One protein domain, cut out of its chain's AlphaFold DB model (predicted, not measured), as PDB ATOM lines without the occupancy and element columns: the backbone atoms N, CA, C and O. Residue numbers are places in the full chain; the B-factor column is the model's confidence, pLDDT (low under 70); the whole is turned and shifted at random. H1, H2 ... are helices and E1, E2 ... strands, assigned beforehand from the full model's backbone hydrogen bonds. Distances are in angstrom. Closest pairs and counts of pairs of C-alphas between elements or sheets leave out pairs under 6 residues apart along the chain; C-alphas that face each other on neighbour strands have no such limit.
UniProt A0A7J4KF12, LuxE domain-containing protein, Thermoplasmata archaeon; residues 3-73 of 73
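Overview. This is residues 3 to 73 of the 73 residues of the protein "LuxE domain-containing protein" of Thermoplasmata archaeon (UniProt A0A7J4KF12). A sheet of three strands, folded by a bend in E2, makes the body, and one helix, H1, sticks out from it with residues 57 to 61 and 63 to 71. The sheet, order E1, E2, E3, is antiparallel, a meander, each strand the antiparallel neighbour of the one before. The printed part has 71 residues, with E1, E2, E3, then H1, class mixed; it is extended, radius of gyration of the C-alphas 18.4 A, and flat, spanning 55 by 38 by 15 A.

Arrangement. Inner strand E2, residues 19 to 31, bends by 105 degrees at residue 23. It forms a hairpin with E1, residues 3 to 9 (N 6 to O 24, 2.9 A), and another with E3, residues 38 to 42 (N 29 to O 41, 2.8 A). E1 and E3 are apart. H1, residues 57 to 71, is not on the sheet; its O i to N i+4 pairs are all within hydrogen-bond range.

Along the chain. E1, 18.2 A long, begins at C-alpha 3 (-20.925, 35.576, 6.086). E2 measures 24.6 A and E3 12.3 A. H1, 21.6 A, ends at C-alpha 71 (-45.335, 48.664, -19.766).

Size, cuts and confidence. The C-alphas of Pro 38 and Asp 72, the two farthest apart, are 55.2 A apart. The printed part has no cut; the link E3 to H1 is long. Residues 72 to 73 are under pLDDT 70.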
ATOM      1  N   TRP A   3     -19.569  35.741   6.617       92.19
ATOM      2  CA  TRP A   3     -20.925  35.576   6.086       92.19
ATOM      3  C   TRP A   3     -21.129  34.167   5.533       92.19
ATOM      4  O   TRP A   3     -20.289  33.668   4.789       92.19
ATOM      5  N   GLY A   4     -22.288  33.577   5.807       92.25
ATOM      6  CA  GLY A   4     -22.663  32.257   5.307       92.25
ATOM      7  C   GLY A   4     -24.167  32.106   5.108       92.25
ATOM      8  O   GLY A   4     -24.949  33.014   5.408       92.25
ATOM      9  N   ARG A   5     -24.569  30.948   4.580       92.25
ATOM     10  CA  ARG A   5     -25.974  30.523   4.574       92.25
ATOM     11  C   ARG A   5     -26.272  29.762   5.856       92.25
ATOM     12  O   ARG A   5     -25.465  28.937   6.276       92.25
ATOM     13  N   TYR A   6     -27.423  30.032   6.452       92.25
ATOM     14  CA  TYR A   6     -27.828  29.361   7.676       92.25
ATOM     15  C   TYR A   6     -28.434  27.984   7.381       92.25
ATOM     16  O   TYR A   6     -29.170  27.819   6.405       92.25
ATOM     17  N   ALA A   7     -28.127  26.992   8.213       91.31
ATOM     18  CA  ALA A   7     -28.606  25.626   8.054       91.31
ATOM     19  C   ALA A   7     -28.813  24.960   9.412       91.31
ATOM     20  O   ALA A   7     -28.064  25.215  10.356       91.31
ATOM     21  N   PHE A   8     -29.799  24.072   9.484       89.56
ATOM     22  CA  PHE A   8     -30.014  23.207  10.638       89.56
ATOM     23  C   PHE A   8     -29.424  21.832  10.364       89.56
ATOM     24  O   PHE A   8     -29.615  21.289   9.277       89.56
ATOM     25  N   LEU A   9     -28.744  21.252  11.352       89.75
ATOM     26  CA  LEU A   9     -28.382  19.839  11.293       89.75
ATOM     27  C   LEU A   9     -29.658  19.003  11.378       89.75
ATOM     28  O   LEU A   9     -30.471  19.195  12.283       89.75
ATOM     29  N   ASP A  10     -29.827  18.088  10.431       87.12
ATOM     30  CA  ASP A  10     -30.968  17.185  10.399       87.12
ATOM     31  C   ASP A  10     -30.598  15.876  11.095       87.12
ATOM     32  O   ASP A  10     -29.876  15.041  10.552       87.12
ATOM     33  N   ALA A  11     -31.100  15.698  12.316       83.31
ATOM     34  CA  ALA A  11     -30.877  14.483  13.093       83.31
ATOM     35  C   ALA A  11     -31.618  13.255  12.529       83.31
ATOM     36  O   ALA A  11     -31.292  12.131  12.903       83.31
ATOM     37  N   ALA A  12     -32.613  13.455  11.659       87.25
ATOM     38  CA  ALA A  12     -33.360  12.382  11.007       87.25
ATOM     39  C   ALA A  12     -32.745  11.969   9.660       87.25
ATOM     40  O   ALA A  12     -33.207  11.007   9.042       87.25
ATOM     41  N   ALA A  13     -31.707  12.669   9.198       83.62
ATOM     42  CA  ALA A  13     -31.034  12.323   7.963       83.62
ATOM     43  C   ALA A  13     -30.262  11.005   8.112       83.62
ATOM     44  O   ALA A  13     -29.386  10.850   8.962       83.62
ATOM     45  N   PHE A  14     -30.556  10.057   7.223       81.12
ATOM     46  CA  PHE A  14     -29.842   8.779   7.136       81.12
ATOM     47  C   PHE A  14     -28.519   8.880   6.355       81.12
ATOM     48  O   PHE A  14     -27.754   7.919   6.303       81.12
ATOM     49  N   SER A  15     -28.240  10.036   5.746       75.75
ATOM     50  CA  SER A  15     -26.963  10.378   5.118       75.75
ATOM     51  C   SER A  15     -26.247  11.455   5.938       75.75
ATOM     52  O   SER A  15     -26.874  12.397   6.417       75.75
ATOM     53  N   TYR A  16     -24.927  11.318   6.111       76.88
ATOM     54  CA  TYR A  16     -24.118  12.254   6.897       76.88
ATOM     55  C   TYR A  16     -23.115  13.041   6.029       76.88
ATOM     56  O   TYR A  16     -22.436  12.424   5.203       76.88
ATOM     57  N   PRO A  17     -22.945  14.361   6.261       71.50
ATOM     58  CA  PRO A  17     -23.777  15.205   7.120       71.50
ATOM     59  C   PRO A  17     -25.103  15.553   6.433       71.50
ATOM     60  O   PRO A  17     -25.120  16.024   5.297       71.50
ATOM     61  N   GLY A  18     -26.206  15.338   7.143       87.19
ATOM     62  CA  GLY A  18     -27.528  15.776   6.724       87.19
ATOM     63  C   GLY A  18     -27.857  17.126   7.339       87.19
ATOM     64  O   GLY A  18     -27.689  17.338   8.542       87.19
ATOM     65  N   PHE A  19     -28.297  18.063   6.510       89.31
ATOM     66  CA  PHE A  19     -28.678  19.392   6.957       89.31
ATOM     67  C   PHE A  19     -29.777  19.970   6.073       89.31
ATOM     68  O   PHE A  19     -29.853  19.703   4.874       89.31
ATOM     69  N   LEU A  20     -30.611  20.812   6.676       88.44
ATOM     70  CA  LEU A  20     -31.621  21.609   5.996       88.44
ATOM     71  C   LEU A  20     -31.075  23.024   5.823       88.44
ATOM     72  O   LEU A  20     -31.002  23.798   6.781       88.44
ATOM     73  N   MET A  21     -30.673  23.355   4.594       88.44
ATOM     74  CA  MET A  21     -30.261  24.713   4.242       88.44
ATOM     75  C   MET A  21     -31.477  25.632   4.236       88.44
ATOM     76  O   MET A  21     -32.460  25.374   3.543       88.44
ATOM     77  N   THR A  22     -31.380  26.739   4.958       89.56
ATOM     78  CA  THR A  22     -32.335  27.837   4.828       89.56
ATOM     79  C   THR A  22     -31.940  28.737   3.656       89.56
ATOM     80  O   THR A  22     -30.824  28.678   3.128       89.56
ATOM     81  N   GLY A  23     -32.859  29.617   3.271       90.12
ATOM     82  CA  GLY A  23     -32.565  30.706   2.349       90.12
ATOM     83  C   GLY A  23     -32.065  31.969   3.049       90.12
ATOM     84  O   GLY A  23     -32.171  33.045   2.473       90.12
ATOM     85  N   ASP A  24     -31.566  31.865   4.282       92.69
ATOM     86  CA  ASP A  24     -31.126  33.010   5.072       92.69
ATOM     87  C   ASP A  24     -29.602  33.166   5.003       92.69
ATOM     88  O   ASP A  24     -28.834  32.203   5.082       92.69
ATOM     89  N   LYS A  25     -29.161  34.412   4.851       93.81
ATOM     90  CA  LYS A  25     -27.778  34.859   4.941       93.81
ATOM     91  C   LYS A  25     -27.549  35.443   6.333       93.81
ATOM     92  O   LYS A  25     -28.226  36.389   6.739       93.81
ATOM     93  N   VAL A  26     -26.560  34.896   7.028       95.06
ATOM     94  CA  VAL A  26     -26.200  35.270   8.399       95.06
ATOM     95  C   VAL A  26     -24.714  35.577   8.493       95.06
ATOM     96  O   VAL A  26     -23.919  35.098   7.676       95.06
ATOM     97  N   ARG A  27     -24.334  36.366   9.497       94.88
ATOM     98  CA  ARG A  27     -22.938  36.627   9.838       94.88
ATOM     99  C   ARG A  27     -22.611  35.981  11.174       94.88
ATOM    100  O   ARG A  27     -23.331  36.189  12.144       94.88
ATOM    101  N   MET A  28     -21.524  35.226  11.232       94.38
ATOM    102  CA  MET A  28     -21.024  34.640  12.474       94.38
ATOM    103  C   MET A  28     -19.947  35.544  13.071       94.38
ATOM    104  O   MET A  28     -19.062  36.003  12.354       94.38
ATOM    105  N   LEU A  29     -20.027  35.837  14.363       94.19
ATOM    106  CA  LEU A  29     -19.069  36.619  15.145       94.19
ATOM    107  C   LEU A  29     -18.354  35.690  16.131       94.19
ATOM    108  O   LEU A  29     -18.955  34.731  16.596       94.19
ATOM    109  N   GLU A  30     -17.107  35.993  16.489       94.38
ATOM    110  CA  GLU A  30     -16.304  35.164  17.412       94.38
ATOM    111  C   GLU A  30     -16.701  35.319  18.892       94.38
ATOM    112  O   GLU A  30     -16.351  34.485  19.727       94.38
ATOM    113  N   HIS A  31     -17.389  36.413  19.223       94.25
ATOM    114  CA  HIS A  31     -17.873  36.740  20.561       94.25
ATOM    115  C   HIS A  31     -19.134  37.607  20.465       94.25
ATOM    116  O   HIS A  31     -19.411  38.232  19.433       94.25
ATOM    117  N   CYS A  32     -19.924  37.647  21.539       93.38
ATOM    118  CA  CYS A  32     -21.134  38.464  21.579       93.38
ATOM    119  C   CYS A  32     -20.810  39.958  21.758       93.38
ATOM    120  O   CYS A  32     -20.256  40.324  22.792       93.38
ATOM    121  N   PRO A  33     -21.251  40.855  20.855       91.69
ATOM    122  CA  PRO A  33     -20.937  42.284  20.951       91.69
ATOM    123  C   PRO A  33     -21.667  43.014  22.094       91.69
ATOM    124  O   PRO A  33     -21.386  44.181  22.341       91.69
ATOM    125  N   VAL A  34     -22.621  42.362  22.776       94.31
ATOM    126  CA  VAL A  34     -23.437  42.970  23.847       94.31
ATOM    127  C   VAL A  34     -22.926  42.617  25.243       94.31
ATOM    128  O   VAL A  34     -22.936  43.460  26.133       94.31
ATOM    129  N   CYS A  35     -22.507  41.368  25.458       94.81
ATOM    130  CA  CYS A  35     -22.114  40.865  26.779       94.81
ATOM    131  C   CYS A  35     -20.750  40.167  26.801       94.81
ATOM    132  O   CYS A  35     -20.393  39.577  27.815       94.81
ATOM    133  N   ASP A  36     -20.026  40.193  25.681       93.06
ATOM    134  CA  ASP A  36     -18.708  39.581  25.497       93.06
ATOM    135  C   ASP A  36     -18.649  38.076  25.802       93.06
ATOM    136  O   ASP A  36     -17.614  37.510  26.145       93.06
ATOM    137  N   ARG A  37     -19.794  37.395  25.664       93.06
ATOM    138  CA  ARG A  37     -19.866  35.938  25.780       93.06
ATOM    139  C   ARG A  37     -18.876  35.304  24.787       93.06
ATOM    140  O   ARG A  37     -18.998  35.592  23.592       93.06
ATOM    141  N   PRO A  38     -17.969  34.423  25.250       93.44
ATOM    142  CA  PRO A  38     -17.005  33.767  24.381       93.44
ATOM    143  C   PRO A  38     -17.680  32.712  23.498       93.44
ATOM    144  O   PRO A  38     -18.616  32.030  23.930       93.44
ATOM    145  N   GLY A  39     -17.149  32.546  22.288       92.12
ATOM    146  CA  GLY A  39     -17.585  31.544  21.323       92.12
ATOM    147  C   GLY A  39     -18.453  32.116  20.199       92.12
ATOM    148  O   GLY A  39     -18.945  33.244  20.292       92.12
ATOM    149  N   PRO A  40     -18.653  31.326  19.129       92.06
ATOM    150  CA  PRO A  40     -19.315  31.795  17.928       92.06
ATOM    151  C   PRO A  40     -20.777  32.153  18.202       92.06
ATOM    152  O   PRO A  40     -21.540  31.353  18.747       92.06
ATOM    153  N   VAL A  41     -21.181  33.349  17.784       93.62
ATOM    154  CA  VAL A  41     -22.571  33.816  17.838       93.62
ATOM    155  C   VAL A  41     -23.018  34.312  16.473       93.62
ATOM    156  O   VAL A  41     -22.210  34.778  15.674       93.62
ATOM    157  N   LEU A  42     -24.317  34.252  16.202       92.69
ATOM    158  CA  LEU A  42     -24.874  34.926  15.034       92.69
ATOM    159  C   LEU A  42     -25.048  36.415  15.338       92.69
ATOM    160  O   LEU A  42     -25.525  36.792  16.411       92.69
ATOM    161  N   GLU A  43     -24.662  37.262  14.389       92.06
ATOM    162  CA  GLU A  43     -25.045  38.670  14.390       92.06
ATOM    163  C   GLU A  43     -26.586  38.758  14.383       92.06
ATOM    164  O   GLU A  43     -27.225  37.978  13.673       92.06
ATOM    165  N   PRO A  44     -27.205  39.670  15.158       85.12
ATOM    166  CA  PRO A  44     -28.665  39.723  15.277       85.12
ATOM    167  C   PRO A  44     -29.411  39.945  13.955       85.12
ATOM    168  O   PRO A  44     -30.584  39.598  13.844       85.12
ATOM    169  N   GLU A  45     -28.761  40.556  12.964       85.75
ATOM    170  CA  GLU A  45     -29.380  40.834  11.674       85.75
ATOM    171  C   GLU A  45     -29.372  39.585  10.775       85.75
ATOM    172  O   GLU A  45     -28.319  39.080  10.385       85.75
ATOM    173  N   ILE A  46     -30.566  39.121  10.397       88.62
ATOM    174  CA  ILE A  46     -30.770  37.996   9.476       88.62
ATOM    175  C   ILE A  46     -31.428  38.528   8.203       88.62
ATOM    176  O   ILE A  46     -32.431  39.240   8.264       88.62
ATOM    177  N   LYS A  47     -30.869  38.188   7.037       89.50
ATOM    178  CA  LYS A  47     -31.371  38.627   5.723       89.50
ATOM    179  C   LYS A  47     -31.682  37.425   4.843       89.50
ATOM    180  O   LYS A  47     -30.985  36.423   4.931       89.50
ATOM    181  N   ARG A  48     -32.656  37.528   3.935       88.25
ATOM    182  CA  ARG A  48     -32.812  36.518   2.875       88.25
ATOM    183  C   ARG A  48     -31.632  36.577   1.911       88.25
ATOM    184  O   ARG A  48     -31.149  37.653   1.557       88.25
ATOM    185  N   ALA A  49     -31.144  35.410   1.515       87.38
ATOM    186  CA  ALA A  49     -30.179  35.276   0.445       87.38
ATOM    187  C   ALA A  49     -30.833  35.664  -0.890       87.38
ATOM    188  O   ALA A  49     -32.028  35.473  -1.100       87.38
ATOM    189  N   VAL A  50     -30.026  36.188  -1.806       81.38
ATOM    190  CA  VAL A  50     -30.482  36.514  -3.163       81.38
ATOM    191  C   VAL A  50     -30.955  35.233  -3.863       81.38
ATOM    192  O   VAL A  50     -30.268  34.209  -3.803       81.38
ATOM    193  N   GLY A  51     -32.117  35.280  -4.509       79.69
ATOM    194  CA  GLY A  51     -32.796  34.148  -5.154       79.69
ATOM    195  C   GLY A  51     -33.640  33.285  -4.205       79.69
ATOM    196  O   GLY A  51     -34.318  32.349  -4.633       79.69
ATOM    197  N   GLU A  52     -33.616  33.587  -2.910       78.62
ATOM    198  CA  GLU A  52     -34.409  32.927  -1.873       78.62
ATOM    199  C   GLU A  52     -35.568  33.828  -1.412       78.62
ATOM    200  O   GLU A  52     -36.049  33.702  -0.287       78.62
ATOM    201  N   GLU A  53     -36.022  34.741  -2.273       70.38
ATOM    202  CA  GLU A  53     -37.185  35.611  -2.042       70.38
ATOM    203  C   GLU A  53     -38.478  34.799  -1.802       70.38
ATOM    204  O   GLU A  53     -38.454  33.565  -1.740       70.38
ATOM    205  N   ILE A  54     -39.623  35.489  -1.673       70.38
ATOM    206  CA  ILE A  54     -40.950  34.854  -1.631       70.38
ATOM    207  C   ILE A  54     -41.022  33.823  -2.780       70.38
ATOM    208  O   ILE A  54     -40.286  33.900  -3.758       70.38
ATOM    209  N   ARG A  55     -41.845  32.784  -2.661       70.38
ATOM    210  CA  ARG A  55     -42.118  31.833  -3.752       70.38
ATOM    211  C   ARG A  55     -43.621  31.570  -3.795       70.38
ATOM    212  O   ARG A  55     -44.329  31.843  -2.826       70.38
ATOM    213  N   GLY A  56     -44.118  31.030  -4.902       74.88
ATOM    214  CA  GLY A  56     -45.538  30.691  -5.053       74.88
ATOM    215  C   GLY A  56     -46.416  31.897  -5.397       74.88
ATOM    216  O   GLY A  56     -45.945  32.849  -6.011       74.88
ATOM    217  N   CYS A  57     -47.701  31.857  -5.024       81.50
ATOM    218  CA  CYS A  57     -48.702  32.824  -5.499       81.50
ATOM    219  C   CYS A  57     -48.312  34.286  -5.249       81.50
ATOM    220  O   CYS A  57     -48.570  35.141  -6.086       81.50
ATOM    221  N   ALA A  58     -47.664  34.573  -4.119       80.19
ATOM    222  CA  ALA A  58     -47.222  35.925  -3.801       80.19
ATOM    223  C   ALA A  58     -46.093  36.424  -4.727       80.19
ATOM    224  O   ALA A  58     -46.089  37.601  -5.079       80.19
ATOM    225  N   GLU A  59     -45.194  35.551  -5.196       85.12
ATOM    226  CA  GLU A  59     -44.242  35.933  -6.252       85.12
ATOM    227  C   GLU A  59     -44.889  36.050  -7.616       85.12
ATOM    228  O   GLU A  59     -44.525  36.937  -8.376       85.12
ATOM    229  N   GLU A  60     -45.850  35.188  -7.940       82.56
ATOM    230  CA  GLU A  60     -46.530  35.293  -9.229       82.56
ATOM    231  C   GLU A  60     -47.271  36.634  -9.336       82.56
ATOM    232  O   GLU A  60     -47.146  37.338 -10.335       82.56
ATOM    233  N   VAL A  61     -47.935  37.063  -8.257       86.81
ATOM    234  CA  VAL A  61     -48.553  38.395  -8.167       86.81
ATOM    235  C   VAL A  61     -47.506  39.508  -8.259       86.81
ATOM    236  O   VAL A  61     -47.691  40.454  -9.022       86.81
ATOM    237  N   ARG A  62     -46.381  39.402  -7.536       84.81
ATOM    238  CA  ARG A  62     -45.277  40.373  -7.636       84.81
ATOM    239  C   ARG A  62     -44.757  40.487  -9.074       84.81
ATOM    240  O   ARG A  62     -44.506  41.594  -9.550       84.81
ATOM    241  N   ARG A  63     -44.606  39.358  -9.767       84.81
ATOM    242  CA  ARG A  63     -44.149  39.291 -11.155       84.81
ATOM    243  C   ARG A  63     -45.144  39.963 -12.095       84.81
ATOM    244  O   ARG A  63     -44.719  40.803 -12.884       84.81
ATOM    245  N   MET A  64     -46.437  39.649 -11.983       88.44
ATOM    246  CA  MET A  64     -47.496  40.292 -12.774       88.44
ATOM    247  C   MET A  64     -47.453  41.816 -12.617       88.44
ATOM    248  O   MET A  64     -47.328  42.530 -13.609       88.44
ATOM    249  N   LEU A  65     -47.398  42.301 -11.373       88.62
ATOM    250  CA  LEU A  65     -47.305  43.732 -11.077       88.62
ATOM    251  C   LEU A  65     -46.041  44.382 -11.660       88.62
ATOM    252  O   LEU A  65     -46.105  45.488 -12.185       88.62
ATOM    253  N   SER A  66     -44.887  43.707 -11.594       87.12
ATOM    254  CA  SER A  66     -43.640  44.241 -12.161       87.12
ATOM    255  C   SER A  66     -43.687  44.382 -13.687       87.12
ATOM    256  O   SER A  66     -43.140  45.341 -14.226       87.12
ATOM    257  N   VAL A  67     -44.363  43.455 -14.376       88.56
ATOM    258  CA  VAL A  67     -44.544  43.500 -15.833       88.56
ATOM    259  C   VAL A  67     -45.485  44.637 -16.217       88.56
ATOM    260  O   VAL A  67     -45.169  45.381 -17.144       88.56
ATOM    261  N   ASP A  68     -46.599  44.803 -15.504       85.38
ATOM    262  CA  ASP A  68     -47.565  45.867 -15.795       85.38
ATOM    263  C   ASP A  68     -46.942  47.255 -15.600       85.38
ATOM    264  O   ASP A  68     -46.968  48.072 -16.516       85.38
ATOM    265  N   LEU A  69     -46.241  47.483 -14.483       85.69
ATOM    266  CA  LEU A  69     -45.558  48.758 -14.227       85.69
ATOM    267  C   LEU A  69     -44.455  49.073 -15.253       85.69
ATOM    268  O   LEU A  69     -44.186  50.239 -15.528       85.69
ATOM    269  N   SER A  70     -43.820  48.047 -15.833       78.75
ATOM    270  CA  SER A  70     -42.802  48.230 -16.878       78.75
ATOM    271  C   SER A  70     -43.373  48.577 -18.256       78.75
ATOM    272  O   SER A  70     -42.635  49.078 -19.097       78.75
ATOM    273  N   LYS A  71     -44.663  48.311 -18.505       71.88
ATOM    274  CA  LYS A  71     -45.335  48.664 -19.766       71.88
ATOM    275  C   LYS A  71     -45.816  50.113 -19.806       71.88
ATOM    276  O   LYS A  71     -46.009  50.636 -20.898       71.88
ATOM    277  N   ASP A  72     -45.996  50.729 -18.642       63.38
ATOM    278  CA  ASP A  72     -46.471  52.109 -18.503       63.38
ATOM    279  C   ASP A  72     -45.325  53.145 -18.439       63.38
ATOM    280  O   ASP A  72     -45.580  54.326 -18.196       63.38
ATOM    281  N   SER A  73     -44.069  52.716 -18.636       53.62
ATOM    282  CA  SER A  73     -42.856  53.558 -18.623       53.62
ATOM    283  C   SER A  73     -42.236  53.747 -20.005       53.62
ATOM    284  O   SER A  73     -42.291  52.799 -20.819       53.62
TER     285      SER A  73